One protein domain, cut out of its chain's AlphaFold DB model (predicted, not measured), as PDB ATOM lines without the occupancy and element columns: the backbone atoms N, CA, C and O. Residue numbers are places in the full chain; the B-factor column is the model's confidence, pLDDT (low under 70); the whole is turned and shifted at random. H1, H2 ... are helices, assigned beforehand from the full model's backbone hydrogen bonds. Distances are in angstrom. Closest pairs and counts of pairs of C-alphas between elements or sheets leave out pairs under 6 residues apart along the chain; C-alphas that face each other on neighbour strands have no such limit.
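Overview. This is residues 262 to 338 of the 382 residues of an uncharacterized protein of Actinidia rufa (UniProt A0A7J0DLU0). Three long helices lie side by side in one flat row, H1, H2, H3, with H2 in the middle, and the backbone folds back on itself twice like an S. The row is loosely formed: H2 is near H1 and near H3 without clearly touching either, and two stretches stand free at opposite ends of H2, residues 285 to 290, of which 290 belongs to H2, and residues 311 to 317, of which 315 to 317 belong to H3. The printed part has 77 residues, with three named helices and no named strand, an all-helix class. It is loose, with a radius of gyration of the C-alphas of 14.5 A, and spans 39 by 28 by 10 A.

Arrangement. Start with H1, residues 262 to 283, and look across to H2, residues 290 to 309: they are close but not clearly touching, and their closest C-alphas, those of Cys 280 and Leu 296, are 7.6 A apart. Their lines stand at a shallow tilt of 8 degrees, opposite ways. Go on to H3, residues 315 to 337, which is close to H2 but not clearly touching it; the closest C-alphas, those of Val 306 and Asp 318, are 7.9 A apart. H2 and H3 run opposite ways at a shallow tilt of 5 degrees. H1 and H3 are apart. In H1 and H3 every O i to N i+4 pair is within hydrogen-bond range; in H2, 15 of 16 are.

Along the chain. Find C-alpha 262 at (-29.019, -2.493, 41.492); from there H1 runs 30.6 A to C-alpha 283. H2 begins at C-alpha 290, at (-27.704, 14.247, 9.357), and covers 28.4 A. H3 covers 32.2 A and ends at C-alpha 337, at (-13.019, 16.018, 8.653).

Size, cuts and confidence. The two farthest C-alphas, those of Glu 263 and Thr 338, are 44.5 A apart. The printed part has no cut; the link from H1 to H2 is short and that from H2 to H3 tight. The model's mean pLDDT over the printed part is 72.5; look for values under 70 at 28 residues, among them 262 to 270, 279 to 289 and 311 to 313.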
ATOM      1  N   GLY A 262     -28.180  -2.951  42.600       52.91
ATOM      2  CA  GLY A 262     -29.019  -2.493  41.492       52.91
ATOM      3  C   GLY A 262     -29.556  -1.071  41.626       52.91
ATOM      4  O   GLY A 262     -29.600  -0.355  40.631       52.91
ATOM      5  N   GLU A 263     -29.869  -0.593  42.833       55.50
ATOM      6  CA  GLU A 263     -30.532   0.716  42.960       55.50
ATOM      7  C   GLU A 263     -29.611   1.896  42.612       55.50
ATOM      8  O   GLU A 263     -30.028   2.854  41.961       55.50
ATOM      9  N   ALA A 264     -28.324   1.826  42.970       57.94
ATOM     10  CA  ALA A 264     -27.384   2.901  42.651       57.94
ATOM     11  C   ALA A 264     -27.066   2.957  41.147       57.94
ATOM     12  O   ALA A 264     -26.906   4.047  40.590       57.94
ATOM     13  N   MET A 265     -27.004   1.801  40.480       58.00
ATOM     14  CA  MET A 265     -26.711   1.729  39.048       58.00
ATOM     15  C   MET A 265     -27.934   1.989  38.170       58.00
ATOM     16  O   MET A 265     -27.778   2.607  37.118       58.00
ATOM     17  N   GLU A 266     -29.146   1.636  38.605       61.16
ATOM     18  CA  GLU A 266     -30.377   2.042  37.917       61.16
ATOM     19  C   GLU A 266     -30.578   3.555  37.978       61.16
ATOM     20  O   GLU A 266     -30.852   4.195  36.957       61.16
ATOM     21  N   VAL A 267     -30.378   4.158  39.155       65.75
ATOM     22  CA  VAL A 267     -30.504   5.612  39.323       65.75
ATOM     23  C   VAL A 267     -29.403   6.339  38.548       65.75
ATOM     24  O   VAL A 267     -29.686   7.331  37.870       65.75
ATOM     25  N   ALA A 268     -28.167   5.830  38.565       67.25
ATOM     26  CA  ALA A 268     -27.076   6.379  37.761       67.25
ATOM     27  C   ALA A 268     -27.329   6.222  36.253       67.25
ATOM     28  O   ALA A 268     -27.114   7.170  35.497       67.25
ATOM     29  N   GLY A 269     -27.848   5.074  35.810       68.69
ATOM     30  CA  GLY A 269     -28.221   4.822  34.419       68.69
ATOM     31  C   GLY A 269     -29.321   5.770  33.942       68.69
ATOM     32  O   GLY A 269     -29.174   6.422  32.907       68.69
ATOM     33  N   MET A 270     -30.382   5.947  34.733       66.50
ATOM     34  CA  MET A 270     -31.453   6.901  34.422       66.50
ATOM     35  C   MET A 270     -30.975   8.357  34.429       66.50
ATOM     36  O   MET A 270     -31.387   9.139  33.564       66.50
ATOM     37  N   LEU A 271     -30.078   8.734  35.347       72.50
ATOM     38  CA  LEU A 271     -29.449  10.058  35.345       72.50
ATOM     39  C   LEU A 271     -28.591  10.263  34.096       72.50
ATOM     40  O   LEU A 271     -28.697  11.311  33.460       72.50
ATOM     41  N   MET A 272     -27.813   9.262  33.687       66.56
ATOM     42  CA  MET A 272     -26.994   9.318  32.474       66.56
ATOM     43  C   MET A 272     -27.858   9.446  31.220       66.56
ATOM     44  O   MET A 272     -27.612  10.340  30.412       66.56
ATOM     45  N   VAL A 273     -28.937   8.667  31.089       67.75
ATOM     46  CA  VAL A 273     -29.889   8.792  29.968       67.75
ATOM     47  C   VAL A 273     -30.588  10.158  29.987       67.75
ATOM     48  O   VAL A 273     -30.745  10.793  28.942       67.75
ATOM     49  N   GLY A 274     -30.971  10.664  31.163       73.12
ATOM     50  CA  GLY A 274     -31.624  11.969  31.318       73.12
ATOM     51  C   GLY A 274     -30.712  13.155  30.981       73.12
ATOM     52  O   GLY A 274     -31.134  14.094  30.290       73.12
ATOM     53  N   VAL A 275     -29.455  13.107  31.431       72.25
ATOM     54  CA  VAL A 275     -28.424  14.109  31.131       72.25
ATOM     55  C   VAL A 275     -28.036  14.030  29.660       72.25
ATOM     56  O   VAL A 275     -28.031  15.065  28.994       72.25
ATOM     57  N   TRP A 276     -27.837  12.826  29.117       68.25
ATOM     58  CA  TRP A 276     -27.533  12.603  27.704       68.25
ATOM     59  C   TRP A 276     -28.650  13.118  26.800       68.25
ATOM     60  O   TRP A 276     -28.390  13.874  25.872       68.25
ATOM     61  N   ARG A 277     -29.924  12.855  27.116       67.75
ATOM     62  CA  ARG A 277     -31.067  13.357  26.328       67.75
ATOM     63  C   ARG A 277     -31.166  14.886  26.348       67.75
ATOM     64  O   ARG A 277     -31.524  15.494  25.335       67.75
ATOM     65  N   LYS A 278     -30.838  15.527  27.477       73.44
ATOM     66  CA  LYS A 278     -30.719  16.996  27.573       73.44
ATOM     67  C   LYS A 278     -29.517  17.520  26.784       73.44
ATOM     68  O   LYS A 278     -29.640  18.565  26.146       73.44
ATOM     69  N   PHE A 279     -28.394  16.809  26.813       69.00
ATOM     70  CA  PHE A 279     -27.167  17.175  26.112       69.00
ATOM     71  C   PHE A 279     -27.324  17.019  24.596       69.00
ATOM     72  O   PHE A 279     -27.087  17.976  23.866       69.00
ATOM     73  N   CYS A 280     -27.885  15.902  24.126       64.50
ATOM     74  CA  CYS A 280     -28.305  15.692  22.744       64.50
ATOM     75  C   CYS A 280     -29.309  16.753  22.302       64.50
ATOM     76  O   CYS A 280     -29.123  17.333  21.246       64.50
ATOM     77  N   LYS A 281     -30.327  17.102  23.104       69.94
ATOM     78  CA  LYS A 281     -31.237  18.209  22.743       69.94
ATOM     79  C   LYS A 281     -30.523  19.553  22.601       69.94
ATOM     80  O   LYS A 281     -30.969  20.366  21.800       69.94
ATOM     81  N   ARG A 282     -29.464  19.816  23.374       69.94
ATOM     82  CA  ARG A 282     -28.663  21.047  23.255       69.94
ATOM     83  C   ARG A 282     -27.726  21.002  22.047       69.94
ATOM     84  O   ARG A 282     -27.670  21.988  21.325       69.94
ATOM     85  N   LEU A 283     -27.071  19.871  21.791       59.72
ATOM     86  CA  LEU A 283     -26.197  19.658  20.631       59.72
ATOM     87  C   LEU A 283     -26.981  19.662  19.311       59.72
ATOM     88  O   LEU A 283     -26.624  20.376  18.379       59.72
ATOM     89  N   LEU A 284     -28.114  18.960  19.261       57.94
ATOM     90  CA  LEU A 284     -29.016  18.918  18.104       57.94
ATOM     91  C   LEU A 284     -29.693  20.265  17.831       57.94
ATOM     92  O   LEU A 284     -30.208  20.481  16.737       57.94
ATOM     93  N   ARG A 285     -29.677  21.194  18.795       60.97
ATOM     94  CA  ARG A 285     -30.180  22.558  18.591       60.97
ATOM     95  C   ARG A 285     -29.239  23.408  17.736       60.97
ATOM     96  O   ARG A 285     -29.689  24.425  17.221       60.97
ATOM     97  N   VAL A 286     -27.960  23.031  17.616       57.16
ATOM     98  CA  VAL A 286     -26.923  23.905  17.043       57.16
ATOM     99  C   VAL A 286     -26.629  23.623  15.569       57.16
ATOM    100  O   VAL A 286     -26.272  24.561  14.868       57.16
ATOM    101  N   ARG A 287     -26.841  22.415  15.036       43.84
ATOM    102  CA  ARG A 287     -26.841  22.176  13.579       43.84
ATOM    103  C   ARG A 287     -27.368  20.776  13.289       43.84
ATOM    104  O   ARG A 287     -26.777  19.787  13.705       43.84
ATOM    105  N   ALA A 288     -28.476  20.709  12.563       47.16
ATOM    106  CA  ALA A 288     -29.055  19.474  12.055       47.16
ATOM    107  C   ALA A 288     -28.229  18.944  10.869       47.16
ATOM    108  O   ALA A 288     -28.710  18.926   9.739       47.16
ATOM    109  N   SER A 289     -26.973  18.552  11.098       63.00
ATOM    110  CA  SER A 289     -26.284  17.712  10.122       63.00
ATOM    111  C   SER A 289     -26.702  16.264  10.378       63.00
ATOM    112  O   SER A 289     -26.493  15.713  11.461       63.00
ATOM    113  N   ALA A 290     -27.350  15.664   9.377       73.25
ATOM    114  CA  ALA A 290     -27.704  14.247   9.357       73.25
ATOM    115  C   ALA A 290     -26.555  13.326   9.823       73.25
ATOM    116  O   ALA A 290     -26.830  12.461  10.656       73.25
ATOM    117  N   PRO A 291     -25.281  13.535   9.416       69.81
ATOM    118  CA  PRO A 291     -24.179  12.734   9.935       69.81
ATOM    119  C   PRO A 291     -24.032  12.855  11.454       69.81
ATOM    120  O   PRO A 291     -24.093  11.841  12.129       69.81
ATOM    121  N   ALA A 292     -23.959  14.050  12.049       70.50
ATOM    122  CA  ALA A 292     -23.715  14.185  13.494       70.50
ATOM    123  C   ALA A 292     -24.767  13.481  14.377       70.50
ATOM    124  O   ALA A 292     -24.452  13.013  15.474       70.50
ATOM    125  N   PHE A 293     -26.008  13.357  13.898       72.44
ATOM    126  CA  PHE A 293     -27.048  12.588  14.585       72.44
ATOM    127  C   PHE A 293     -26.760  11.079  14.613       72.44
ATOM    128  O   PHE A 293     -27.016  10.423  15.625       72.44
ATOM    129  N   VAL A 294     -26.203  10.526  13.534       79.88
ATOM    130  CA  VAL A 294     -25.800   9.112  13.460       79.88
ATOM    131  C   VAL A 294     -24.648   8.840  14.429       79.88
ATOM    132  O   VAL A 294     -24.704   7.877  15.188       79.88
ATOM    133  N   PHE A 295     -23.673   9.748  14.515       78.25
ATOM    134  CA  PHE A 295     -22.540   9.631  15.444       78.25
ATOM    135  C   PHE A 295     -22.997   9.635  16.901       78.25
ATOM    136  O   PHE A 295     -22.554   8.813  17.700       78.25
ATOM    137  N   LEU A 296     -23.918  10.537  17.253       77.81
ATOM    138  CA  LEU A 296     -24.472  10.591  18.604       77.81
ATOM    139  C   LEU A 296     -25.261   9.326  18.962       77.81
ATOM    140  O   LEU A 296     -25.238   8.926  20.124       77.81
ATOM    141  N   ASN A 297     -25.931   8.693  17.995       80.62
ATOM    142  CA  ASN A 297     -26.594   7.407  18.220       80.62
ATOM    143  C   ASN A 297     -25.590   6.276  18.434       80.62
ATOM    144  O   ASN A 297     -25.742   5.518  19.386       80.62
ATOM    145  N   ILE A 298     -24.553   6.192  17.601       82.94
ATOM    146  CA  ILE A 298     -23.501   5.173  17.721       82.94
ATOM    147  C   ILE A 298     -22.800   5.287  19.084       82.94
ATOM    148  O   ILE A 298     -22.705   4.302  19.815       82.94
ATOM    149  N   LEU A 299     -22.419   6.504  19.493       80.94
ATOM    150  CA  LEU A 299     -21.836   6.768  20.813       80.94
ATOM    151  C   LEU A 299     -22.788   6.438  21.966       80.94
ATOM    152  O   LEU A 299     -22.352   5.953  23.006       80.94
ATOM    153  N   PHE A 300     -24.083   6.710  21.799       78.88
ATOM    154  CA  PHE A 300     -25.079   6.406  22.821       78.88
ATOM    155  C   PHE A 300     -25.244   4.899  23.020       78.88
ATOM    156  O   PHE A 300     -25.190   4.427  24.154       78.88
ATOM    157  N   VAL A 301     -25.409   4.147  21.928       81.50
ATOM    158  CA  VAL A 301     -25.531   2.684  21.968       81.50
ATOM    159  C   VAL A 301     -24.278   2.068  22.580       81.50
ATOM    160  O   VAL A 301     -24.386   1.211  23.454       81.50
ATOM    161  N   TRP A 302     -23.098   2.561  22.206       82.94
ATOM    162  CA  TRP A 302     -21.842   2.111  22.795       82.94
ATOM    163  C   TRP A 302     -21.720   2.445  24.276       82.94
ATOM    164  O   TRP A 302     -21.365   1.577  25.063       82.94
ATOM    165  N   GLY A 303     -22.087   3.657  24.696       77.81
ATOM    166  CA  GLY A 303     -22.093   4.023  26.112       77.81
ATOM    167  C   GLY A 303     -23.017   3.127  26.940       77.81
ATOM    168  O   GLY A 303     -22.637   2.684  28.021       77.81
ATOM    169  N   VAL A 304     -24.206   2.803  26.423       77.81
ATOM    170  CA  VAL A 304     -25.131   1.860  27.075       77.81
ATOM    171  C   VAL A 304     -24.536   0.454  27.120       77.81
ATOM    172  O   VAL A 304     -24.564  -0.177  28.174       77.81
ATOM    173  N   TYR A 305     -23.950  -0.016  26.019       79.81
ATOM    174  CA  TYR A 305     -23.269  -1.307  25.963       79.81
ATOM    175  C   TYR A 305     -22.145  -1.388  27.002       79.81
ATOM    176  O   TYR A 305     -22.107  -2.313  27.805       79.81
ATOM    177  N   VAL A 306     -21.288  -0.371  27.071       75.88
ATOM    178  CA  VAL A 306     -20.193  -0.298  28.042       75.88
ATOM    179  C   VAL A 306     -20.723  -0.227  29.473       75.88
ATOM    180  O   VAL A 306     -20.128  -0.827  30.350       75.88
ATOM    181  N   VAL A 307     -21.830   0.456  29.763       73.31
ATOM    182  CA  VAL A 307     -22.356   0.523  31.144       73.31
ATOM    183  C   VAL A 307     -23.030  -0.782  31.574       73.31
ATOM    184  O   VAL A 307     -22.845  -1.215  32.712       73.31
ATOM    185  N   VAL A 308     -23.811  -1.399  30.684       76.25
ATOM    186  CA  VAL A 308     -24.646  -2.569  30.999       76.25
ATOM    187  C   VAL A 308     -23.866  -3.873  30.833       76.25
ATOM    188  O   VAL A 308     -23.888  -4.726  31.715       76.25
ATOM    189  N   VAL A 309     -23.142  -4.025  29.725       74.12
ATOM    190  CA  VAL A 309     -22.467  -5.281  29.365       74.12
ATOM    191  C   VAL A 309     -21.115  -5.421  30.071       74.12
ATOM    192  O   VAL A 309     -20.758  -6.536  30.450       74.12
ATOM    193  N   ARG A 310     -20.400  -4.318  30.376       70.75
ATOM    194  CA  ARG A 310     -19.142  -4.390  31.165       70.75
ATOM    195  C   ARG A 310     -19.304  -5.065  32.507       70.75
ATOM    196  O   ARG A 310     -18.353  -5.663  32.990       70.75
ATOM    197  N   GLN A 311     -20.461  -4.914  33.143       66.06
ATOM    198  CA  GLN A 311     -20.661  -5.472  34.478       66.06
ATOM    199  C   GLN A 311     -20.558  -6.998  34.478       66.06
ATOM    200  O   GLN A 311     -20.268  -7.588  35.513       66.06
ATOM    201  N   VAL A 312     -20.770  -7.627  33.318       66.25
ATOM    202  CA  VAL A 312     -20.859  -9.082  33.177       66.25
ATOM    203  C   VAL A 312     -19.675  -9.662  32.391       66.25
ATOM    204  O   VAL A 312     -19.411 -10.859  32.477       66.25
ATOM    205  N   VAL A 313     -18.934  -8.839  31.644       66.19
ATOM    206  CA  VAL A 313     -17.853  -9.287  30.753       66.19
ATOM    207  C   VAL A 313     -16.479  -8.945  31.334       66.19
ATOM    208  O   VAL A 313     -16.237  -7.840  31.810       66.19
ATOM    209  N   SER A 314     -15.552  -9.905  31.273       73.94
ATOM    210  CA  SER A 314     -14.162  -9.758  31.723       73.94
ATOM    211  C   SER A 314     -13.491  -8.495  31.163       73.94
ATOM    212  O   SER A 314     -13.538  -8.246  29.956       73.94
ATOM    213  N   SER A 315     -12.780  -7.750  32.021       72.06
ATOM    214  CA  SER A 315     -12.202  -6.425  31.710       72.06
ATOM    215  C   SER A 315     -11.255  -6.382  30.500       72.06
ATOM    216  O   SER A 315     -11.016  -5.320  29.932       72.06
ATOM    217  N   LEU A 316     -10.716  -7.533  30.092       72.00
ATOM    218  CA  LEU A 316      -9.742  -7.656  29.008       72.00
ATOM    219  C   LEU A 316     -10.392  -7.567  27.615       72.00
ATOM    220  O   LEU A 316      -9.927  -6.802  26.773       72.00
ATOM    221  N   MET A 317     -11.499  -8.285  27.393       74.69
ATOM    222  CA  MET A 317     -12.267  -8.207  26.133       74.69
ATOM    223  C   MET A 317     -12.865  -6.823  25.929       74.69
ATOM    224  O   MET A 317     -12.963  -6.289  24.830       74.69
ATOM    225  N   ASP A 318     -13.227  -6.228  27.044       77.06
ATOM    226  CA  ASP A 318     -13.793  -4.914  27.116       77.06
ATOM    227  C   ASP A 318     -12.743  -3.817  26.828       77.06
ATOM    228  O   ASP A 318     -13.046  -2.854  26.128       77.06
ATOM    229  N   LEU A 319     -11.472  -3.983  27.218       77.69
ATOM    230  CA  LEU A 319     -10.391  -3.102  26.748       77.69
ATOM    231  C   LEU A 319     -10.230  -3.171  25.220       77.69
ATOM    232  O   LEU A 319     -10.119  -2.128  24.581       77.69
ATOM    233  N   MET A 320     -10.248  -4.374  24.633       81.50
ATOM    234  CA  MET A 320     -10.138  -4.541  23.177       81.50
ATOM    235  C   MET A 320     -11.296  -3.873  22.435       81.50
ATOM    236  O   MET A 320     -11.049  -3.058  21.548       81.50
ATOM    237  N   LEU A 321     -12.537  -4.125  22.862       78.81
ATOM    238  CA  LEU A 321     -13.730  -3.499  22.282       78.81
ATOM    239  C   LEU A 321     -13.711  -1.972  22.421       78.81
ATOM    240  O   LEU A 321     -14.118  -1.263  21.503       78.81
ATOM    241  N   ASN A 322     -13.212  -1.438  23.540       82.75
ATOM    242  CA  ASN A 322     -13.078   0.010  23.713       82.75
ATOM    243  C   ASN A 322     -12.040   0.616  22.756       82.75
ATOM    244  O   ASN A 322     -12.274   1.696  22.217       82.75
ATOM    245  N   MET A 323     -10.912  -0.064  22.526       84.12
ATOM    246  CA  MET A 323      -9.874   0.407  21.600       84.12
ATOM    247  C   MET A 323     -10.335   0.325  20.143       84.12
ATOM    248  O   MET A 323     -10.080   1.242  19.364       84.12
ATOM    249  N   GLU A 324     -11.057  -0.736  19.788       85.81
ATOM    250  CA  GLU A 324     -11.654  -0.906  18.465       85.81
ATOM    251  C   GLU A 324     -12.717   0.160  18.190       85.81
ATOM    252  O   GLU A 324     -12.704   0.811  17.146       85.81
ATOM    253  N   PHE A 325     -13.563   0.450  19.176       81.88
ATOM    254  CA  PHE A 325     -14.543   1.520  19.056       81.88
ATOM    255  C   PHE A 325     -13.896   2.909  18.967       81.88
ATOM    256  O   PHE A 325     -14.358   3.769  18.214       81.88
ATOM    257  N   LEU A 326     -12.797   3.140  19.693       85.75
ATOM    258  CA  LEU A 326     -12.016   4.371  19.581       85.75
ATOM    259  C   LEU A 326     -11.429   4.525  18.170       85.75
ATOM    260  O   LEU A 326     -11.506   5.606  17.590       85.75
ATOM    261  N   MET A 327     -10.890   3.441  17.605       85.06
ATOM    262  CA  MET A 327     -10.381   3.399  16.230       85.06
ATOM    263  C   MET A 327     -11.492   3.684  15.215       85.06
ATOM    264  O   MET A 327     -11.299   4.520  14.330       85.06
ATOM    265  N   LEU A 328     -12.674   3.079  15.385       83.75
ATOM    266  CA  LEU A 328     -13.851   3.360  14.560       83.75
ATOM    267  C   LEU A 328     -14.241   4.835  14.637       83.75
ATOM    268  O   LEU A 328     -14.424   5.472  13.604       83.75
ATOM    269  N   MET A 329     -14.292   5.415  15.838       82.44
ATOM    270  CA  MET A 329     -14.597   6.835  16.020       82.44
ATOM    271  C   MET A 329     -13.551   7.749  15.372       82.44
ATOM    272  O   MET A 329     -13.927   8.742  14.755       82.44
ATOM    273  N   ILE A 330     -12.259   7.425  15.466       84.50
ATOM    274  CA  ILE A 330     -11.185   8.184  14.802       84.50
ATOM    275  C   ILE A 330     -11.329   8.097  13.279       84.50
ATOM    276  O   ILE A 330     -11.233   9.124  12.603       84.50
ATOM    277  N   GLY A 331     -11.606   6.910  12.736       83.94
ATOM    278  CA  GLY A 331     -11.854   6.714  11.305       83.94
ATOM    279  C   GLY A 331     -13.071   7.506  10.821       83.94
ATOM    280  O   GLY A 331     -12.990   8.242   9.840       83.94
ATOM    281  N   LEU A 332     -14.171   7.451  11.571       80.50
ATOM    282  CA  LEU A 332     -15.408   8.169  11.260       80.50
ATOM    283  C   LEU A 332     -15.213   9.697  11.348       80.50
ATOM    284  O   LEU A 332     -15.663  10.438  10.473       80.50
ATOM    285  N   CYS A 333     -14.482  10.180  12.357       78.69
ATOM    286  CA  CYS A 333     -14.080  11.586  12.472       78.69
ATOM    287  C   CYS A 333     -13.155  12.017  11.330       78.69
ATOM    288  O   CYS A 333     -13.270  13.146  10.855       78.69
ATOM    289  N   SER A 334     -12.262  11.138  10.874       81.56
ATOM    290  CA  SER A 334     -11.368  11.410   9.745       81.56
ATOM    291  C   SER A 334     -12.161  11.537   8.448       81.56
ATOM    292  O   SER A 334     -11.929  12.478   7.698       81.56
ATOM    293  N   ILE A 335     -13.166  10.684   8.227       80.69
ATOM    294  CA  ILE A 335     -14.068  10.777   7.067       80.69
ATOM    295  C   ILE A 335     -14.908  12.058   7.115       80.69
ATOM    296  O   ILE A 335     -15.092  12.696   6.089       80.69
ATOM    297  N   LEU A 336     -15.388  12.478   8.291       74.50
ATOM    298  CA  LEU A 336     -16.108  13.755   8.412       74.50
ATOM    299  C   LEU A 336     -15.216  14.984   8.248       74.50
ATOM    300  O   LEU A 336     -15.696  16.023   7.802       74.50
ATOM    301  N   SER A 337     -13.966  14.898   8.702       72.94
ATOM    302  CA  SER A 337     -13.019  16.018   8.653       72.94
ATOM    303  C   SER A 337     -12.393  16.164   7.271       72.94
ATOM    304  O   SER A 337     -12.011  17.263   6.882       72.94
ATOM    305  N   THR A 338     -12.293  15.059   6.536       75.19
ATOM    306  CA  THR A 338     -11.902  15.065   5.130       75.19
ATOM    307  C   THR A 338     -13.126  15.506   4.347       75.19
ATOM    308  O   THR A 338     -14.043  14.721   4.136       75.19
TER     309      THR A 338